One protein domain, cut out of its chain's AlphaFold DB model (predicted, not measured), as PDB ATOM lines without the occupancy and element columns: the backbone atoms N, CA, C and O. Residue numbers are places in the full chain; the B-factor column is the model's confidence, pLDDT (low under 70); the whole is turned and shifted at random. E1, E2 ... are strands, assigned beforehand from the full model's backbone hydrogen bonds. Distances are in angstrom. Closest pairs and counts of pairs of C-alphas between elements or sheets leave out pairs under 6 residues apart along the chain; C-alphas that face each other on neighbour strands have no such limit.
ATOM      1  N   VAL A  52     170.138 158.700 108.597       52.84
ATOM      2  CA  VAL A  52     169.269 159.637 107.853       52.84
ATOM      3  C   VAL A  52     169.856 161.057 107.800       52.84
ATOM      4  O   VAL A  52     169.798 161.700 106.753       52.84
ATOM      5  N   LEU A  53     170.480 161.542 108.880       54.03
ATOM      6  CA  LEU A  53     171.198 162.829 108.886       54.03
ATOM      7  C   LEU A  53     172.543 162.766 108.135       54.03
ATOM      8  O   LEU A  53     173.012 163.779 107.613       54.03
ATOM      9  N   VAL A  54     173.160 161.585 108.047       54.84
ATOM     10  CA  VAL A  54     174.434 161.350 107.350       54.84
ATOM     11  C   VAL A  54     174.254 161.290 105.821       54.84
ATOM     12  O   VAL A  54     175.197 161.595 105.092       54.84
ATOM     13  N   ASN A  55     173.054 161.013 105.308       56.41
ATOM     14  CA  ASN A  55     172.825 160.888 103.864       56.41
ATOM     15  C   ASN A  55     172.614 162.229 103.116       56.41
ATOM     16  O   ASN A  55     172.303 162.234 101.928       56.41
ATOM     17  N   GLN A  56     172.774 163.382 103.780       63.12
ATOM     18  CA  GLN A  56     172.804 164.684 103.102       63.12
ATOM     19  C   GLN A  56     174.236 165.030 102.691       63.12
ATOM     20  O   GLN A  56     175.068 165.371 103.538       63.12
ATOM     21  N   THR A  57     174.520 164.992 101.389       66.12
ATOM     22  CA  THR A  57     175.787 165.496 100.851       66.12
ATOM     23  C   THR A  57     175.879 166.994 101.124       66.12
ATOM     24  O   THR A  57     175.071 167.784 100.634       66.12
ATOM     25  N   ARG A  58     176.852 167.392 101.944       81.12
ATOM     26  CA  ARG A  58     177.175 168.798 102.206       81.12
ATOM     27  C   ARG A  58     178.372 169.198 101.356       81.12
ATOM     28  O   ARG A  58     179.288 168.397 101.170       81.12
ATOM     29  N   VAL A  59     178.340 170.428 100.860       84.69
ATOM     30  CA  VAL A  59     179.470 171.037 100.163       84.69
ATOM     31  C   VAL A  59     180.364 171.700 101.207       84.69
ATOM     32  O   VAL A  59     179.868 172.435 102.061       84.69
ATOM     33  N   VAL A  60     181.657 171.395 101.171       88.12
ATOM     34  CA  VAL A  60     182.702 172.121 101.891       88.12
ATOM     35  C   VAL A  60     183.373 173.044 100.885       88.12
ATOM     36  O   VAL A  60     184.012 172.566  99.946       88.12
ATOM     37  N   ASP A  61     183.220 174.350 101.076       88.25
ATOM     38  CA  ASP A  61     183.980 175.345 100.323       88.25
ATOM     39  C   ASP A  61     185.417 175.376 100.862       88.25
ATOM     40  O   ASP A  61     185.655 175.627 102.047       88.25
ATOM     41  N   PHE A  62     186.378 175.050 100.002       89.38
ATOM     42  CA  PHE A  62     187.794 175.046 100.349       89.38
ATOM     43  C   PHE A  62     188.353 176.472 100.346       89.38
ATOM     44  O   PHE A  62     188.051 177.258  99.449       89.38
ATOM     45  N   SER A  63     189.202 176.790 101.323       88.00
ATOM     46  CA  SER A  63     189.922 178.061 101.404       88.00
ATOM     47  C   SER A  63     191.416 177.801 101.531       88.00
ATOM     48  O   SER A  63     191.832 176.934 102.296       88.00
ATOM     49  N   TYR A  64     192.216 178.585 100.813       88.94
ATOM     50  CA  TYR A  64     193.673 178.566 100.935       88.94
ATOM     51  C   TYR A  64     194.171 179.289 102.199       88.94
ATOM     52  O   TYR A  64     195.342 179.181 102.530       88.94
ATOM     53  N   ASP A  65     193.300 179.961 102.956       84.81
ATOM     54  CA  ASP A  65     193.653 180.697 104.182       84.81
ATOM     55  C   ASP A  65     193.509 179.862 105.475       84.81
ATOM     56  O   ASP A  65     193.817 180.323 106.572       84.81
ATOM     57  N   GLY A  66     193.017 178.618 105.408       77.25
ATOM     58  CA  GLY A  66     192.828 177.821 106.622       77.25
ATOM     59  C   GLY A  66     192.001 176.549 106.457       77.25
ATOM     60  O   GLY A  66     191.893 175.977 105.377       77.25
ATOM     61  N   ALA A  67     191.424 176.067 107.562       76.50
ATOM     62  CA  ALA A  67     190.694 174.801 107.577       76.50
ATOM     63  C   ALA A  67     189.358 174.891 106.816       76.50
ATOM     64  O   ALA A  67     188.473 175.662 107.183       76.50
ATOM     65  N   ALA A  68     189.187 174.041 105.802       86.62
ATOM     66  CA  ALA A  68     187.956 173.921 105.031       86.62
ATOM     67  C   ALA A  68     186.938 173.044 105.783       86.62
ATOM     68  O   ALA A  68     187.089 171.823 105.842       86.62
ATOM     69  N   CYS A  69     185.916 173.654 106.388       87.75
ATOM     70  CA  CYS A  69     184.970 172.974 107.278       87.75
ATOM     71  C   CYS A  69     183.511 173.265 106.923       87.75
ATOM     72  O   CYS A  69     183.156 174.384 106.563       87.75
ATOM     73  N   VAL A  70     182.636 172.279 107.129       87.50
ATOM     74  CA  VAL A  70     181.181 172.460 107.095       87.50
ATOM     75  C   VAL A  70     180.562 172.087 108.437       87.50
ATOM     76  O   VAL A  70     180.962 171.117 109.087       87.50
ATOM     77  N   ASN A  71     179.551 172.850 108.851       85.19
ATOM     78  CA  ASN A  71     178.758 172.530 110.032       85.19
ATOM     79  C   ASN A  71     177.919 171.278 109.751       85.19
ATOM     80  O   ASN A  71     176.953 171.308 108.986       85.19
ATOM     81  N   ARG A  72     178.317 170.167 110.367       81.81
ATOM     82  CA  ARG A  72     177.696 168.856 110.198       81.81
ATOM     83  C   ARG A  72     177.839 168.074 111.495       81.81
ATOM     84  O   ARG A  72     178.939 167.665 111.868       81.81
ATOM     85  N   LEU A  73     176.709 167.843 112.161       83.31
ATOM     86  CA  LEU A  73     176.680 167.021 113.363       83.31
ATOM     87  C   LEU A  73     176.991 165.567 112.988       83.31
ATOM     88  O   LEU A  73     176.254 164.956 112.218       83.31
ATOM     89  N   THR A  74     178.077 165.021 113.527       81.69
ATOM     90  CA  THR A  74     178.509 163.640 113.264       81.69
ATOM     91  C   THR A  74     178.524 162.859 114.570       81.69
ATOM     92  O   THR A  74     179.166 163.291 115.524       81.69
ATOM     93  N   VAL A  75     177.821 161.727 114.634       82.75
ATOM     94  CA  VAL A  75     177.751 160.872 115.832       82.75
ATOM     95  C   VAL A  75     178.883 159.853 115.811       82.75
ATOM     96  O   VAL A  75     179.087 159.217 114.795       82.75
ATOM     97  N   MET A  76     179.613 159.678 116.911       81.81
ATOM     98  CA  MET A  76     180.789 158.799 117.003       81.81
ATOM     99  C   MET A  76     181.831 159.056 115.885       81.81
ATOM    100  O   MET A  76     182.202 158.130 115.165       81.81
ATOM    101  N   PRO A  77     182.347 160.296 115.733       85.00
ATOM    102  CA  PRO A  77     183.231 160.688 114.624       85.00
ATOM    103  C   PRO A  77     184.502 159.831 114.485       85.00
ATOM    104  O   PRO A  77     185.017 159.659 113.385       85.00
ATOM    105  N   HIS A  78     184.986 159.237 115.579       83.75
ATOM    106  CA  HIS A  78     186.157 158.356 115.579       83.75
ATOM    107  C   HIS A  78     185.962 157.064 114.755       83.75
ATOM    108  O   HIS A  78     186.957 156.472 114.338       83.75
ATOM    109  N   LEU A  79     184.715 156.642 114.489       83.44
ATOM    110  CA  LEU A  79     184.395 155.478 113.650       83.44
ATOM    111  C   LEU A  79     184.491 155.768 112.149       83.44
ATOM    112  O   LEU A  79     184.441 154.830 111.356       83.44
ATOM    113  N   TYR A  80     184.628 157.031 111.742       85.62
ATOM    114  CA  TYR A  80     184.612 157.428 110.337       85.62
ATOM    115  C   TYR A  80     185.977 157.915 109.847       85.62
ATOM    116  O   TYR A  80     186.805 158.423 110.611       85.62
ATOM    117  N   GLY A  81     186.212 157.744 108.551       83.38
ATOM    118  CA  GLY A  81     187.387 158.225 107.828       83.38
ATOM    119  C   GLY A  81     187.076 158.425 106.348       83.38
ATOM    120  O   GLY A  81     185.941 158.217 105.914       83.38
ATOM    121  N   SER A  82     188.079 158.856 105.587       81.56
ATOM    122  CA  SER A  82     188.035 158.878 104.124       81.56
ATOM    123  C   SER A  82     188.699 157.623 103.554       81.56
ATOM    124  O   SER A  82     189.383 156.897 104.274       81.56
ATOM    125  N   THR A  83     188.463 157.341 102.274       74.12
ATOM    126  CA  THR A  83     189.156 156.275 101.535       74.12
ATOM    127  C   THR A  83     190.628 156.632 101.308       74.12
ATOM    128  O   THR A  83     190.939 157.804 101.095       74.12
ATOM    129  N   ASP A  84     191.517 155.635 101.280       64.00
ATOM    130  CA  ASP A  84     192.971 155.851 101.149       64.00
ATOM    131  C   ASP A  84     193.381 156.539  99.826       64.00
ATOM    132  O   ASP A  84     194.353 157.287  99.807       64.00
ATOM    133  N   ASP A  85     192.591 156.399  98.755       61.69
ATOM    134  CA  ASP A  85     192.842 157.023  97.439       61.69
ATOM    135  C   ASP A  85     192.348 158.483  97.318       61.69
ATOM    136  O   ASP A  85     192.216 159.025  96.218       61.69
ATOM    137  N   SER A  86     192.013 159.142  98.430       69.44
ATOM    138  CA  SER A  86     191.493 160.514  98.402       69.44
ATOM    139  C   SER A  86     192.594 161.571  98.541       69.44
ATOM    140  O   SER A  86     193.500 161.448  99.354       69.44
ATOM    141  N   SER A  87     192.488 162.683  97.804       81.94
ATOM    142  CA  SER A  87     193.404 163.838  97.941       81.94
ATOM    143  C   SER A  87     193.233 164.608  99.260       81.94
ATOM    144  O   SER A  87     194.004 165.527  99.554       81.94
ATOM    145  N   TYR A  88     192.228 164.237 100.061       86.12
ATOM    146  CA  TYR A  88     191.814 164.925 101.276       86.12
ATOM    147  C   TYR A  88     191.603 163.943 102.423       86.12
ATOM    148  O   TYR A  88     190.937 162.920 102.286       86.12
ATOM    149  N   ARG A  89     192.090 164.312 103.601       87.12
ATOM    150  CA  ARG A  89     191.809 163.611 104.849       87.12
ATOM    151  C   ARG A  89     190.635 164.273 105.559       87.12
ATOM    152  O   ARG A  89     190.585 165.495 105.669       87.12
ATOM    153  N   LEU A  90     189.712 163.462 106.070       87.38
ATOM    154  CA  LEU A  90     188.648 163.948 106.946       87.38
ATOM    155  C   LEU A  90     189.190 164.242 108.345       87.38
ATOM    156  O   LEU A  90     189.809 163.378 108.970       87.38
ATOM    157  N   ASP A  91     188.885 165.436 108.836       88.12
ATOM    158  CA  ASP A  91     189.106 165.855 110.215       88.12
ATOM    159  C   ASP A  91     187.774 166.289 110.845       88.12
ATOM    160  O   ASP A  91     186.881 166.805 110.171       88.12
ATOM    161  N   PHE A  92     187.597 166.062 112.141       88.00
ATOM    162  CA  PHE A  92     186.348 166.364 112.839       88.00
ATOM    163  C   PHE A  92     186.613 167.361 113.962       88.00
ATOM    164  O   PHE A  92     187.303 167.050 114.930       88.00
ATOM    165  N   LYS A  93     186.024 168.559 113.851       88.56
ATOM    166  CA  LYS A  93     186.237 169.669 114.792       88.56
ATOM    167  C   LYS A  93     185.002 169.974 115.633       88.56
ATOM    168  O   LYS A  93     183.860 169.711 115.259       88.56
ATOM    169  N   GLY A  94     185.235 170.561 116.806       86.94
ATOM    170  CA  GLY A  94     184.174 170.804 117.785       86.94
ATOM    171  C   GLY A  94     183.638 169.499 118.373       86.94
ATOM    172  O   GLY A  94     182.423 169.294 118.417       86.94
ATOM    173  N   LEU A  95     184.553 168.608 118.765       89.50
ATOM    174  CA  LEU A  95     184.250 167.326 119.395       89.50
ATOM    175  C   LEU A  95     183.555 167.534 120.753       89.50
ATOM    176  O   LEU A  95     183.898 168.439 121.510       89.50
ATOM    177  N   ILE A  96     182.569 166.690 121.059       84.44
ATOM    178  CA  ILE A  96     181.837 166.661 122.331       84.44
ATOM    179  C   ILE A  96     181.876 165.225 122.865       84.44
ATOM    180  O   ILE A  96     181.452 164.283 122.186       84.44
ATOM    181  N   GLY A  97     182.362 165.057 124.093       83.69
ATOM    182  CA  GLY A  97     182.534 163.765 124.758       83.69
ATOM    183  C   GLY A  97     183.961 163.578 125.288       83.69
ATOM    184  O   GLY A  97     184.736 164.529 125.270       83.69
ATOM    185  N   PRO A  98     184.309 162.377 125.781       79.94
ATOM    186  CA  PRO A  98     185.660 162.060 126.244       79.94
ATOM    187  C   PRO A  98     186.686 162.110 125.099       79.94
ATOM    188  O   PRO A  98     186.408 161.577 124.026       79.94
ATOM    189  N   ASP A  99     187.886 162.649 125.344       76.44
ATOM    190  CA  ASP A  99     188.951 162.801 124.328       76.44
ATOM    191  C   ASP A  99     189.345 161.482 123.642       76.44
ATOM    192  O   ASP A  99     189.676 161.451 122.460       76.44
ATOM    193  N   SER A 100     189.278 160.368 124.374       78.00
ATOM    194  CA  SER A 100     189.595 159.035 123.852       78.00
ATOM    195  C   SER A 100     188.484 158.421 122.998       78.00
ATOM    196  O   SER A 100     188.735 157.455 122.282       78.00
ATOM    197  N   TRP A 101     187.254 158.936 123.094       80.19
ATOM    198  CA  TRP A 101     186.081 158.369 122.433       80.19
ATOM    199  C   TRP A 101     185.009 159.451 122.204       80.19
ATOM    200  O   TRP A 101     183.956 159.441 122.855       80.19
ATOM    201  N   PRO A 102     185.254 160.416 121.297       85.19
ATOM    202  CA  PRO A 102     184.320 161.507 121.064       85.19
ATOM    203  C   PRO A 102     182.975 160.958 120.578       85.19
ATOM    204  O   PRO A 102     182.922 160.095 119.693       85.19
ATOM    205  N   LEU A 103     181.892 161.461 121.176       83.50
ATOM    206  CA  LEU A 103     180.524 161.003 120.924       83.50
ATOM    207  C   LEU A 103     179.840 161.819 119.828       83.50
ATOM    208  O   LEU A 103     179.017 161.275 119.098       83.50
ATOM    209  N   LEU A 104     180.172 163.103 119.699       86.50
ATOM    210  CA  LEU A 104     179.649 163.990 118.662       86.50
ATOM    211  C   LEU A 104     180.772 164.880 118.109       86.50
ATOM    212  O   LEU A 104     181.697 165.227 118.835       86.50
ATOM    213  N   SER A 105     180.659 165.291 116.850       88.75
ATOM    214  CA  SER A 105     181.409 166.403 116.254       88.75
ATOM    215  C   SER A 105     180.432 167.443 115.729       88.75
ATOM    216  O   SER A 105     179.415 167.060 115.153       88.75
ATOM    217  N   LYS A 106     180.729 168.736 115.891       88.50
ATOM    218  CA  LYS A 106     179.923 169.827 115.313       88.50
ATOM    219  C   LYS A 106     180.293 170.130 113.860       88.50
ATOM    220  O   LYS A 106     179.463 170.660 113.119       88.50
ATOM    221  N   GLN A 107     181.527 169.822 113.466       89.31
ATOM    222  CA  GLN A 107     182.070 170.159 112.158       89.31
ATOM    223  C   GLN A 107     182.764 168.964 111.517       89.31
ATOM    224  O   GLN A 107     183.420 168.153 112.179       89.31
ATOM    225  N   THR A 108     182.635 168.890 110.200       87.88
ATOM    226  CA  THR A 108     183.424 168.005 109.352       87.88
ATOM    227  C   THR A 108     184.320 168.885 108.500       87.88
ATOM    228  O   THR A 108     183.828 169.728 107.751       87.88
ATOM    229  N   CYS A 109     185.620 168.709 108.652       88.69
ATOM    230  CA  CYS A 109     186.653 169.439 107.948       88.69
ATOM    231  C   CYS A 109     187.394 168.512 106.989       88.69
ATOM    232  O   CYS A 109     187.426 167.292 107.171       88.69
ATOM    233  N   VAL A 110     187.988 169.105 105.965       88.88
ATOM    234  CA  VAL A 110     188.859 168.408 105.024       88.88
ATOM    235  C   VAL A 110     190.227 169.068 105.034       88.88
ATOM    236  O   VAL A 110     190.347 170.289 104.950       88.88
ATOM    237  N   GLU A 111     191.262 168.248 105.153       87.81
ATOM    238  CA  GLU A 111     192.652 168.679 105.068       87.81
ATOM    239  C   GLU A 111     193.280 168.108 103.799       87.81
ATOM    240  O   GLU A 111     193.176 166.900 103.563       87.81
ATOM    241  N   PRO A 112     193.952 168.923 102.976       88.25
ATOM    242  CA  PRO A 112     194.628 168.415 101.796       88.25
ATOM    243  C   PRO A 112     195.839 167.566 102.208       88.25
ATOM    244  O   PRO A 112     196.680 167.964 103.027       88.25
ATOM    245  N   ILE A 113     195.939 166.369 101.631       86.31
ATOM    246  CA  ILE A 113     197.126 165.504 101.733       86.31
ATOM    247  C   ILE A 113     197.884 165.403 100.406       86.31
ATOM    248  O   ILE A 113     199.051 165.024 100.416       86.31
ATOM    249  N   ALA A 114     197.266 165.849  99.312       85.75
ATOM    250  CA  ALA A 114     197.881 166.106  98.014       85.75
ATOM    251  C   ALA A 114     197.508 167.519  97.520       85.75
ATOM    252  O   ALA A 114     196.603 168.143  98.080       85.75
ATOM    253  N   GLN A 115     198.192 168.003  96.476       87.06
ATOM    254  CA  GLN A 115     197.921 169.286  95.815       87.06
ATOM    255  C   GLN A 115     196.412 169.453  95.529       87.06
ATOM    256  O   GLN A 115     195.849 168.634  94.795       87.06
ATOM    257  N   PRO A 116     195.744 170.492  96.069       87.94
ATOM    258  CA  PRO A 116     194.343 170.761  95.763       87.94
ATOM    259  C   PRO A 116     194.152 171.041  94.266       87.94
ATOM    260  O   PRO A 116     194.825 171.909  93.707       87.94
ATOM    261  N   ILE A 117     193.233 170.312  93.628       85.94
ATOM    262  CA  ILE A 117     192.869 170.472  92.213       85.94
ATOM    263  C   ILE A 117     191.566 171.273  92.137       85.94
ATOM    264  O   ILE A 117     190.598 170.923  92.812       85.94
ATOM    265  N   GLU A 118     191.548 172.331  91.323       89.50
ATOM    266  CA  GLU A 118     190.362 173.164  91.096       89.50
ATOM    267  C   GLU A 118     189.176 172.323  90.596       89.50
ATOM    268  O   GLU A 118     189.320 171.469  89.718       89.50
ATOM    269  N   GLY A 119     187.989 172.579  91.148       88.25
ATOM    270  CA  GLY A 119     186.765 171.868  90.790       88.25
ATOM    271  C   GLY A 119     186.028 171.307  92.000       88.25
ATOM    272  O   GLY A 119     186.226 171.733  93.135       88.25
ATOM    273  N   THR A 120     185.103 170.379  91.756       87.00
ATOM    274  CA  THR A 120     184.333 169.723  92.823       87.00
ATOM    275  C   THR A 120     184.648 168.238  92.855       87.00
ATOM    276  O   THR A 120     184.360 167.521  91.899       87.00
ATOM    277  N   THR A 121     185.200 167.763  93.968       86.12
ATOM    278  CA  THR A 121     185.516 166.345  94.182       86.12
ATOM    279  C   THR A 121     184.629 165.778  95.281       86.12
ATOM    280  O   THR A 121     184.449 166.393  96.330       86.12
ATOM    281  N   SER A 122     184.055 164.598  95.052       84.06
ATOM    282  CA  SER A 122     183.271 163.898  96.073       84.06
ATOM    283  C   SER A 122     184.186 163.031  96.935       84.06
ATOM    284  O   SER A 122     184.849 162.131  96.428       84.06
ATOM    285  N   LEU A 123     184.214 163.301  98.237       86.00
ATOM    286  CA  LEU A 123     184.945 162.542  99.242       86.00
ATOM    287  C   LEU A 123     183.985 161.585  99.952       86.00
ATOM    288  O   LEU A 123     183.087 162.020 100.676       86.00
ATOM    289  N   ALA A 124     184.171 160.281  99.753       84.25
ATOM    290  CA  ALA A 124     183.383 159.269 100.444       84.25
ATOM    291  C   ALA A 124     183.759 159.208 101.935       84.25
ATOM    292  O   ALA A 124     184.935 159.123 102.291       84.25
ATOM    293  N   ILE A 125     182.747 159.218 102.803       84.19
ATOM    294  CA  ILE A 125     182.880 158.921 104.229       84.19
ATOM    295  C   ILE A 125     182.636 157.424 104.405       84.19
ATOM    296  O   ILE A 125     181.552 156.923 104.090       84.19
ATOM    297  N   VAL A 126     183.620 156.720 104.953       84.38
ATOM    298  CA  VAL A 126     183.551 155.279 105.227       84.38
ATOM    299  C   VAL A 126     183.651 154.996 106.723       84.38
ATOM    300  O   VAL A 126     184.287 155.745 107.469       84.38
ATOM    301  N   MET A 127     183.040 153.899 107.176       82.94
ATOM    302  CA  MET A 127     183.323 153.357 108.509       82.94
ATOM    303  C   MET A 127     184.694 152.678 108.531       82.94
ATOM    304  O   MET A 127     184.939 151.716 107.797       82.94
ATOM    305  N   LYS A 128     185.572 153.158 109.415       78.12
ATOM    306  CA  LYS A 128     186.915 152.616 109.642       78.12
ATOM    307  C   LYS A 128     186.833 151.132 110.010       78.12
ATOM    308  O   LYS A 128     186.045 150.736 110.863       78.12
ATOM    309  N   GLY A 129     187.652 150.311 109.354       75.31
ATOM    310  CA  GLY A 129     187.741 148.863 109.583       75.31
ATOM    311  C   GLY A 129     186.730 148.004 108.811       75.31
ATOM    312  O   GLY A 129     186.973 146.812 108.659       75.31
ATOM    313  N   LEU A 130     185.641 148.584 108.286       75.12
ATOM    314  CA  LEU A 130     184.647 147.869 107.467       75.12
ATOM    315  C   LEU A 130     184.581 148.362 106.012       75.12
ATOM    316  O   LEU A 130     183.928 147.715 105.199       75.12
ATOM    317  N   ASN A 131     185.203 149.504 105.686       75.00
ATOM    318  CA  ASN A 131     185.130 150.173 104.374       75.00
ATOM    319  C   ASN A 131     183.699 150.341 103.833       75.00
ATOM    320  O   ASN A 131     183.481 150.455 102.628       75.00
ATOM    321  N   LEU A 132     182.709 150.385 104.728       78.50
ATOM    322  CA  LEU A 132     181.317 150.566 104.347       78.50
ATOM    323  C   LEU A 132     181.063 152.062 104.096       78.50
ATOM    324  O   LEU A 132     181.257 152.850 105.031       78.50
ATOM    325  N   PRO A 133     180.638 152.472 102.885       75.94
ATOM    326  CA  PRO A 133     180.303 153.859 102.601       75.94
ATOM    327  C   PRO A 133     179.049 154.242 103.379       75.94
ATOM    328  O   PRO A 133     178.004 153.604 103.263       75.94
ATOM    329  N   VAL A 134     179.164 155.287 104.190       77.00
ATOM    330  CA  VAL A 134     178.059 155.792 105.013       77.00
ATOM    331  C   VAL A 134     177.564 157.156 104.554       77.00
ATOM    332  O   VAL A 134     176.473 157.552 104.939       77.00
ATOM    333  N   GLY A 135     178.320 157.859 103.709       81.00
ATOM    334  CA  GLY A 135     177.912 159.124 103.101       81.00
ATOM    335  C   GLY A 135     179.036 159.740 102.274       81.00
ATOM    336  O   GLY A 135     180.064 159.107 102.043       81.00
ATOM    337  N   ALA A 136     178.860 160.989 101.851       83.25
ATOM    338  CA  ALA A 136     179.891 161.746 101.148       83.25
ATOM    339  C   ALA A 136     179.892 163.229 101.552       83.25
ATOM    340  O   ALA A 136     178.929 163.740 102.141       83.25
ATOM    341  N   VAL A 137     180.992 163.910 101.242       85.88
ATOM    342  CA  VAL A 137     181.158 165.366 101.304       85.88
ATOM    343  C   VAL A 137     181.722 165.825  99.969       85.88
ATOM    344  O   VAL A 137     182.703 165.265  99.493       85.88
ATOM    345  N   SER A 138     181.122 166.841  99.360       86.75
ATOM    346  CA  SER A 138     181.671 167.441  98.143       86.75
ATOM    347  C   SER A 138     182.622 168.565  98.531       86.75
ATOM    348  O   SER A 138     182.201 169.524  99.165       86.75
ATOM    349  N   VAL A 139     183.895 168.459  98.165       88.38
ATOM    350  CA  VAL A 139     184.885 169.522  98.370       88.38
ATOM    351  C   VAL A 139     184.910 170.380  97.116       88.38
ATOM    352  O   VAL A 139     185.223 169.873  96.038       88.38
ATOM    353  N   LYS A 140     184.548 171.656  97.246       90.00
ATOM    354  CA  LYS A 140     184.600 172.635  96.159       90.00
ATOM    355  C   LYS A 140     185.857 173.481  96.320       90.00
ATOM    356  O   LYS A 140     185.956 174.274  97.252       90.00
ATOM    357  N   VAL A 141     186.805 173.296  95.412       90.81
ATOM    358  CA  VAL A 141     188.111 173.956  95.417       90.81
ATOM    359  C   VAL A 141     188.077 175.128  94.440       90.81
ATOM    360  O   VAL A 141     187.820 174.896  93.253       90.81
ATOM    361  N   PRO A 142     188.283 176.377  94.902       90.31
ATOM    362  CA  PRO A 142     188.406 177.521  94.007       90.31
ATOM    363  C   PRO A 142     189.736 177.469  93.241       90.31
ATOM    364  O   PRO A 142     190.628 176.689  93.574       90.31
TER     365      PRO A 142
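AT A GLANCE: This is residues 52 to 142 of the 657 residues of the protein "Peptidase_M14 domain-containing protein" of Candidatus Saccharibacteria bacterium 32-50-13 (UniProt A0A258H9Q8). The domain is a small sandwich of two strongly twisted sheets, E1 E7 E6 E3 and E2 E5 E4, laid face to face with their strands crossed at 42 degrees; the four-stranded sheet is curled like part of a barrel. The edges of the two sheets come close on both sides, E1 beside E2 and E3 beside E4. The printed part has 91 residues with no named helix and seven strands, E1 to E7 along the chain, and its class is all strand. The first sheet, in the order E1, E7, E6, E3, is mixed, and the second, in the order E2, E5, E4, is antiparallel. The whole is compact, with a radius of gyration of the C-alphas of 12.5 A and spans of 36 by 27 by 23 A.

IN THESE COORDINATES: E1, residues 58 to 61, begins at C-alpha 58 (177.175, 168.798, 102.206) and is 9.6 A long. E2, residues 68 to 75, measures 19.8 A and bends by 70 degrees at residue 71. E3, residues 80 to 82, is 7.2 A long. E4, residues 88 to 96, measures 23.4 A and ends at C-alpha 96 (181.837, 166.661, 122.331). E5, residues 104 to 112, measures 23.0 A and bends by 60 degrees at residue 107. E6, residues 119 to 127, and E7, residues 132 to 141, each measure 25.9 A; E7 bends by 57 degrees at residue 135 and ends at C-alpha 141 (188.111, 173.956, 95.417).

HOW THE PARTS SIT: Edge strand E1 is parallel to E7 at 32 degrees, with N 60 and O 138 2.8 A apart. E7 and E6 form an antiparallel hairpin at 156 degrees, with N 123 and O 137 2.8 A apart. E6 and edge strand E3 are antiparallel at 142 degrees, with N 126 and O 81 2.9 A apart. In the other sheet E2 and E5 are antiparallel at 143 degrees, with N 105 and O 74 2.8 A apart. E5 and E4 form a hairpin, antiparallel at 155 degrees, with N 109 and O 91 2.7 A apart. Between the sheets, the closest C-alphas of E1 and E2, Val 60 and Val 70, are 5.4 A apart, and those of E3 and E4, Ser 82 and Leu 90, are 5.8 A apart. E2 and E7 are near each other, while E2 and E6 are apart.

THE WHOLE: The C-alphas farthest apart, Pro 98 and Glu 118, are separated by 37.2 A. The printed part has no cut and no long link. Mean pLDDT of the printed part is 82.1; residues 52 to 57 and 84 to 86 are under 70.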